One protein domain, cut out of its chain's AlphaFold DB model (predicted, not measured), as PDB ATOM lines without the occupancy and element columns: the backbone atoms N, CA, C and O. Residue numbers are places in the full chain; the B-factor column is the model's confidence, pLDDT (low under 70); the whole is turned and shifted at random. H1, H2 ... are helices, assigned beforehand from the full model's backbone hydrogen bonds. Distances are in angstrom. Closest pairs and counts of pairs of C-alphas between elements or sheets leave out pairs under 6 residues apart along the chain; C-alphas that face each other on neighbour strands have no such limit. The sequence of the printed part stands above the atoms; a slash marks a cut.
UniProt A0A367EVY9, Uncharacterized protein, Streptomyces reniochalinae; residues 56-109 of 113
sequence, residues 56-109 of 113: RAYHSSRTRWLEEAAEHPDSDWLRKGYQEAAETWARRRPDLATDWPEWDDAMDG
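AT A GLANCE: This is residues 56 to 109 of the 113 residues of an uncharacterized protein of Streptomyces reniochalinae (UniProt A0A367EVY9). Two long helices, H2 and H1, lie side by side as a helical hairpin, and after H2 the backbone folds back along one side of this pair and ends in a short helix, H3, which packs on residues 66 to 70 of H1, near the tight turn of the hairpin. Seen along the hairpin, the three helices make a triangle. The printed part has 54 residues with three named helices, in the order H1, H2, H3, and no named strand; the class is all helix. It is compact, with a radius of gyration of the C-alphas of 10.6 A, and elongated in outline, with spans of 29 by 17 by 17 A.

HOW THE PARTS SIT: The longest helix is H2, residues 76 to 92. It touches H1, residues 56 to 71, where the closest C-alphas are those of Trp 65 and Tyr 82, 6.4 A apart. The two stand at a shallow tilt of 16 degrees and run opposite ways, a helical hairpin with their centres 11.3 A apart. H3, residues 103 to 107, touches H1 with the C-alphas of Ala 70 and Met 107 closest, at 6.4 A; of H1, residues 66 to 70 alone take part. H2 and H3 only just touch, with 3 pairs of C-alphas within 8 A; the closest are those of Arg 79 and Trp 103, 6.9 A apart, and of H2 residues 79 to 83 alone take part. In H1, H2 and H3, every pair of O i and N i+4 is within hydrogen-bond range.

IN THESE COORDINATES: H2 has 17 residues and measures 24.5 A from its first to its last C-alpha; it begins at C-alpha 76, at (206.303, 286.298, 229.614). H1 has 16 residues and measures 22.7 A, beginning at C-alpha 56, at (224.081, 304.016, 239.782). H3 has 5 residues and measures 6.3 A, ending at C-alpha 107, at (217.797, 288.826, 223.731).

THE WHOLE: The two C-alphas farthest apart are those of Asp 74 and Asp 95, at 30.0 A. The first and last printed C-alphas, those of Arg 56 and Gly 109, are 23.9 A apart. The printed part has no cut. The link from H1 to H2, 4 residues, is tight, and the link from H2 to H3, 10 residues, is short. The mean pLDDT of the printed part is 90.7; it is 94 in H1 and H2 and 81 in H3, and one residue, Gly 109, is under 70.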
ATOM      1  N   ARG A  56     223.552 305.311 239.329       95.75
ATOM      2  CA  ARG A  56     224.081 304.016 239.782       95.75
ATOM      3  C   ARG A  56     222.975 302.969 239.944       95.75
ATOM      4  O   ARG A  56     223.177 301.804 239.591       95.75
ATOM      5  N   ALA A  57     221.836 303.352 240.522       95.94
ATOM      6  CA  ALA A  57     220.699 302.453 240.700       95.94
ATOM      7  C   ALA A  57     220.044 302.092 239.362       95.94
ATOM      8  O   ALA A  57     219.688 300.929 239.179       95.94
ATOM      9  N   TYR A  58     219.969 303.041 238.422       95.69
ATOM     10  CA  TYR A  58     219.533 302.790 237.047       95.69
ATOM     11  C   TYR A  58     220.388 301.708 236.384       95.69
ATOM     12  O   TYR A  58     219.856 300.663 236.014       95.69
ATOM     13  N   HIS A  59     221.712 301.890 236.328       94.94
ATOM     14  CA  HIS A  59     222.602 300.909 235.700       94.94
ATOM     15  C   HIS A  59     222.536 299.546 236.388       94.94
ATOM     16  O   HIS A  59     222.415 298.529 235.716       94.94
ATOM     17  N   SER A  60     222.523 299.521 237.726       94.94
ATOM     18  CA  SER A  60     222.401 298.265 238.482       94.94
ATOM     19  C   SER A  60     221.082 297.545 238.177       94.94
ATOM     20  O   SER A  60     221.060 296.327 238.008       94.94
ATOM     21  N   SER A  61     219.975 298.293 238.093       95.12
ATOM     22  CA  SER A  61     218.658 297.750 237.758       95.12
ATOM     23  C   SER A  61     218.623 297.225 236.325       95.12
ATOM     24  O   SER A  61     218.121 296.127 236.116       95.12
ATOM     25  N   ARG A  62     219.145 297.990 235.359       94.00
ATOM     26  CA  ARG A  62     219.211 297.610 233.941       94.00
ATOM     27  C   ARG A  62     220.025 296.334 233.761       94.00
ATOM     28  O   ARG A  62     219.529 295.390 233.163       94.00
ATOM     29  N   THR A  63     221.231 296.272 234.333       94.00
ATOM     30  CA  THR A  63     222.080 295.073 234.285       94.00
ATOM     31  C   THR A  63     221.355 293.858 234.846       94.00
ATOM     32  O   THR A  63     221.313 292.836 234.173       94.00
ATOM     33  N   ARG A  64     220.710 293.973 236.017       95.00
ATOM     34  CA  ARG A  64     220.005 292.821 236.594       95.00
ATOM     35  C   ARG A  64     218.852 292.344 235.714       95.00
ATOM     36  O   ARG A  64     218.673 291.147 235.555       95.00
ATOM     37  N   TRP A  65     218.078 293.263 235.145       95.00
ATOM     38  CA  TRP A  65     216.995 292.904 234.231       95.00
ATOM     39  C   TRP A  65     217.498 292.195 232.972       95.00
ATOM     40  O   TRP A  65     216.859 291.246 232.533       95.00
ATOM     41  N   LEU A  66     218.634 292.626 232.418       91.94
ATOM     42  CA  LEU A  66     219.264 291.974 231.266       91.94
ATOM     43  C   LEU A  66     219.794 290.575 231.608       91.94
ATOM     44  O   LEU A  66     219.594 289.649 230.833       91.94
ATOM     45  N   GLU A  67     220.427 290.410 232.772       93.19
ATOM     46  CA  GLU A  67     220.867 289.096 233.264       93.19
ATOM     47  C   GLU A  67     219.688 288.129 233.405       93.19
ATOM     48  O   GLU A  67     219.729 287.021 232.880       93.19
ATOM     49  N   GLU A  68     218.613 288.564 234.066       92.88
ATOM     50  CA  GLU A  68     217.402 287.754 234.238       92.88
ATOM     51  C   GLU A  68     216.779 287.401 232.884       92.88
ATOM     52  O   GLU A  68     216.334 286.273 232.682       92.88
ATOM     53  N   ALA A  69     216.738 288.359 231.950       89.00
ATOM     54  CA  ALA A  69     216.180 288.139 230.620       89.00
ATOM     55  C   ALA A  69     216.985 287.070 229.870       89.00
ATOM     56  O   ALA A  69     216.394 286.128 229.347       89.00
ATOM     57  N   ALA A  70     218.319 287.150 229.918       88.81
ATOM     58  CA  ALA A  70     219.219 286.158 229.334       88.81
ATOM     59  C   ALA A  70     219.075 284.763 229.972       88.81
ATOM     60  O   ALA A  70     219.145 283.754 229.270       88.81
ATOM     61  N   GLU A  71     218.850 284.689 231.288       91.50
ATOM     62  CA  GLU A  71     218.596 283.430 232.004       91.50
ATOM     63  C   GLU A  71     217.218 282.828 231.659       91.50
ATOM     64  O   GLU A  71     217.037 281.604 231.699       91.50
ATOM     65  N   HIS A  72     216.244 283.669 231.300       90.81
ATOM     66  CA  HIS A  72     214.845 283.289 231.101       90.81
ATOM     67  C   HIS A  72     214.208 283.934 229.847       90.81
ATOM     68  O   HIS A  72     213.202 284.646 229.970       90.81
ATOM     69  N   PRO A  73     214.722 283.633 228.634       89.50
ATOM     70  CA  PRO A  73     214.311 284.265 227.370       89.50
ATOM     71  C   PRO A  73     212.810 284.147 227.064       89.50
ATOM     72  O   PRO A  73     212.198 285.068 226.519       89.50
ATOM     73  N   ASP A  74     212.205 283.021 227.447       91.06
ATOM     74  CA  ASP A  74     210.818 282.675 227.122       91.06
ATOM     75  C   ASP A  74     209.817 283.077 228.224       91.06
ATOM     76  O   ASP A  74     208.646 282.693 228.192       91.06
ATOM     77  N   SER A  75     210.258 283.818 229.247       93.06
ATOM     78  CA  SER A  75     209.408 284.178 230.384       93.06
ATOM     79  C   SER A  75     208.558 285.418 230.102       93.06
ATOM     80  O   SER A  75     209.005 286.555 230.256       93.06
ATOM     81  N   ASP A  76     207.276 285.208 229.791       93.69
ATOM     82  CA  ASP A  76     206.303 286.298 229.614       93.69
ATOM     83  C   ASP A  76     206.150 287.173 230.869       93.69
ATOM     84  O   ASP A  76     205.958 288.389 230.780       93.69
ATOM     85  N   TRP A  77     206.250 286.570 232.059       94.31
ATOM     86  CA  TRP A  77     206.197 287.313 233.319       94.31
ATOM     87  C   TRP A  77     207.394 288.255 233.458       94.31
ATOM     88  O   TRP A  77     207.231 289.407 233.869       94.31
ATOM     89  N   LEU A  78     208.582 287.782 233.077       94.38
ATOM     90  CA  LEU A  78     209.796 288.579 233.136       94.38
ATOM     91  C   LEU A  78     209.791 289.681 232.074       94.38
ATOM     92  O   LEU A  78     210.089 290.825 232.409       94.38
ATOM     93  N   ARG A  79     209.352 289.377 230.845       93.75
ATOM     94  CA  ARG A  79     209.163 290.370 229.775       93.75
ATOM     95  C   ARG A  79     208.252 291.509 230.217       93.75
ATOM     96  O   ARG A  79     208.587 292.680 230.042       93.75
ATOM     97  N   LYS A  80     207.126 291.181 230.854       95.06
ATOM     98  CA  LYS A  80     206.217 292.187 231.407       95.06
ATOM     99  C   LYS A  80     206.892 293.031 232.495       95.06
ATOM    100  O   LYS A  80     206.810 294.256 232.452       95.06
ATOM    101  N   GLY A  81     207.569 292.398 233.454       95.31
ATOM    102  CA  GLY A  81     208.276 293.112 234.522       95.31
ATOM    103  C   GLY A  81     209.387 294.033 233.997       95.31
ATOM    104  O   GLY A  81     209.549 295.149 234.489       95.31
ATOM    105  N   TYR A  82     210.092 293.597 232.954       94.50
ATOM    106  CA  TYR A  82     211.112 294.369 232.254       94.50
ATOM    107  C   TYR A  82     210.532 295.644 231.632       94.50
ATOM    108  O   TYR A  82     211.061 296.735 231.843       94.50
ATOM    109  N   GLN A  83     209.409 295.525 230.918       94.38
ATOM    110  CA  GLN A  83     208.707 296.664 230.318       94.38
ATOM    111  C   GLN A  83     208.190 297.640 231.386       94.38
ATOM    112  O   GLN A  83     208.405 298.847 231.284       94.38
ATOM    113  N   GLU A  84     207.591 297.132 232.468       95.25
ATOM    114  CA  GLU A  84     207.136 297.961 233.594       95.25
ATOM    115  C   GLU A  84     208.298 298.710 234.274       95.25
ATOM    116  O   GLU A  84     208.145 299.860 234.714       95.25
ATOM    117  N   ALA A  85     209.473 298.079 234.361       94.50
ATOM    118  CA  ALA A  85     210.682 298.713 234.866       94.50
ATOM    119  C   ALA A  85     211.170 299.824 233.924       94.50
ATOM    120  O   ALA A  85     211.444 300.929 234.404       94.50
ATOM    121  N   ALA A  86     211.204 299.568 232.612       94.25
ATOM    122  CA  ALA A  86     211.565 300.551 231.592       94.25
ATOM    123  C   ALA A  86     210.662 301.796 231.664       94.25
ATOM    124  O   ALA A  86     211.149 302.917 231.807       94.25
ATOM    125  N   GLU A  87     209.338 301.609 231.688       94.75
ATOM    126  CA  GLU A  87     208.362 302.699 231.827       94.75
ATOM    127  C   GLU A  87     208.526 303.472 233.141       94.75
ATOM    128  O   GLU A  87     208.360 304.695 233.211       94.75
ATOM    129  N   THR A  88     208.835 302.763 234.226       93.94
ATOM    130  CA  THR A  88     209.055 303.386 235.533       93.94
ATOM    131  C   THR A  88     210.289 304.278 235.523       93.94
ATOM    132  O   THR A  88     210.220 305.395 236.045       93.94
ATOM    133  N   TRP A  89     211.383 303.833 234.907       95.19
ATOM    134  CA  TRP A  89     212.580 304.650 234.733       95.19
ATOM    135  C   TRP A  89     212.336 305.820 233.782       95.19
ATOM    136  O   TRP A  89     212.664 306.946 234.149       95.19
ATOM    137  N   ALA A  90     211.652 305.612 232.656       94.81
ATOM    138  CA  ALA A  90     211.305 306.678 231.714       94.81
ATOM    139  C   ALA A  90     210.495 307.813 232.361       94.81
ATOM    140  O   ALA A  90     210.736 308.986 232.085       94.81
ATOM    141  N   ARG A  91     209.577 307.495 233.284       93.81
ATOM    142  CA  ARG A  91     208.811 308.516 234.024       93.81
ATOM    143  C   ARG A  91     209.632 309.282 235.061       93.81
ATOM    144  O   ARG A  91     209.310 310.430 235.347       93.81
ATOM    145  N   ARG A  92     210.621 308.640 235.686       92.81
ATOM    146  CA  ARG A  92     211.356 309.193 236.843       92.81
ATOM    147  C   ARG A  92     212.668 309.866 236.462       92.81
ATOM    148  O   ARG A  92     213.049 310.844 237.094       92.81
ATOM    149  N   ARG A  93     213.358 309.306 235.472       93.38
ATOM    150  CA  ARG A  93     214.675 309.706 234.968       93.38
ATOM    151  C   ARG A  93     214.688 309.581 233.442       93.38
ATOM    152  O   ARG A  93     215.378 308.712 232.903       93.38
ATOM    153  N   PRO A  94     213.897 310.403 232.728       93.94
ATOM    154  CA  PRO A  94     213.868 310.377 231.265       93.94
ATOM    155  C   PRO A  94     215.245 310.664 230.649       93.94
ATOM    156  O   PRO A  94     215.515 310.221 229.542       93.94
ATOM    157  N   ASP A  95     216.115 311.362 231.386       92.38
ATOM    158  CA  ASP A  95     217.510 311.631 231.038       92.38
ATOM    159  C   ASP A  95     218.391 310.373 230.984       92.38
ATOM    160  O   ASP A  95     219.388 310.373 230.272       92.38
ATOM    161  N   LEU A  96     218.030 309.314 231.716       91.88
ATOM    162  CA  LEU A  96     218.763 308.043 231.737       91.88
ATOM    163  C   LEU A  96     218.073 306.947 230.921       91.88
ATOM    164  O   LEU A  96     218.712 306.010 230.457       91.88
ATOM    165  N   ALA A  97     216.750 307.011 230.787       90.75
ATOM    166  CA  ALA A  97     215.957 305.912 230.246       90.75
ATOM    167  C   ALA A  97     216.045 305.741 228.719       90.75
ATOM    168  O   ALA A  97     215.519 304.754 228.212       90.75
ATOM    169  N   THR A  98     216.696 306.654 227.995       87.00
ATOM    170  CA  THR A  98     216.838 306.587 226.530       87.00
ATOM    171  C   THR A  98     217.587 305.350 226.044       87.00
ATOM    172  O   THR A  98     217.299 304.877 224.951       87.00
ATOM    173  N   ASP A  99     218.483 304.793 226.865       82.75
ATOM    174  CA  ASP A  99     219.363 303.677 226.483       82.75
ATOM    175  C   ASP A  99     218.877 302.320 227.037       82.75
ATOM    176  O   ASP A  99     219.638 301.346 227.159       82.75
ATOM    177  N   TRP A 100     217.607 302.243 227.446       88.19
ATOM    178  CA  TRP A 100     216.987 300.986 227.860       88.19
ATOM    179  C   TRP A 100     216.644 300.162 226.610       88.19
ATOM    180  O   TRP A 100     215.805 300.608 225.828       88.19
ATOM    181  N   PRO A 101     217.280 298.998 226.382       87.00
ATOM    182  CA  PRO A 101     217.088 298.261 225.141       87.00
ATOM    183  C   PRO A 101     215.683 297.661 225.082       87.00
ATOM    184  O   PRO A 101     215.056 297.390 226.111       87.00
ATOM    185  N   GLU A 102     215.176 297.453 223.870       87.06
ATOM    186  CA  GLU A 102     213.960 296.667 223.704       87.06
ATOM    187  C   GLU A 102     214.228 295.214 224.112       87.06
ATOM    188  O   GLU A 102     215.364 294.739 224.085       87.06
ATOM    189  N   TRP A 103     213.178 294.505 224.539       82.81
ATOM    190  CA  TRP A 103     213.319 293.121 224.990       82.81
ATOM    191  C   TRP A 103     213.953 292.243 223.907       82.81
ATOM    192  O   TRP A 103     214.875 291.497 224.202       82.81
ATOM    193  N   ASP A 104     213.492 292.352 222.664       83.50
ATOM    194  CA  ASP A 104     213.991 291.506 221.579       83.50
ATOM    195  C   ASP A 104     215.464 291.829 221.259       83.50
ATOM    196  O   ASP A 104     216.285 290.917 221.195       83.50
ATOM    197  N   ASP A 105     215.841 293.114 221.227       82.31
ATOM    198  CA  ASP A 105     217.239 293.546 221.062       82.31
ATOM    199  C   ASP A 105     218.151 293.035 222.190       82.31
ATOM    200  O   ASP A 105     219.291 292.631 221.953       82.31
ATOM    201  N   ALA A 106     217.652 293.040 223.431       78.75
ATOM    202  CA  ALA A 106     218.377 292.535 224.592       78.75
ATOM    203  C   ALA A 106     218.629 291.019 224.529       78.75
ATOM    204  O   ALA A 106     219.571 290.530 225.156       78.75
ATOM    205  N   MET A 107     217.794 290.286 223.789       79.62
ATOM    206  CA  MET A 107     217.797 288.826 223.731       79.62
ATOM    207  C   MET A 107     218.450 288.262 222.466       79.62
ATOM    208  O   MET A 107     218.993 287.159 222.515       79.62
ATOM    209  N   ASP A 108     218.481 289.024 221.370       73.44
ATOM    210  CA  ASP A 108     219.093 288.623 220.094       73.44
ATOM    211  C   ASP A 108     220.637 288.601 220.115       73.44
ATOM    212  O   ASP A 108     221.285 288.314 219.106       73.44
ATOM    213  N   GLY A 109     221.267 288.868 221.264       57.53
ATOM    214  CA  GLY A 109     222.723 288.795 221.417       57.53
ATOM    215  C   GLY A 109     223.484 289.865 220.628       57.53
ATOM    216  O   GLY A 109     224.700 289.755 220.460       57.53
TER     217      GLY A 109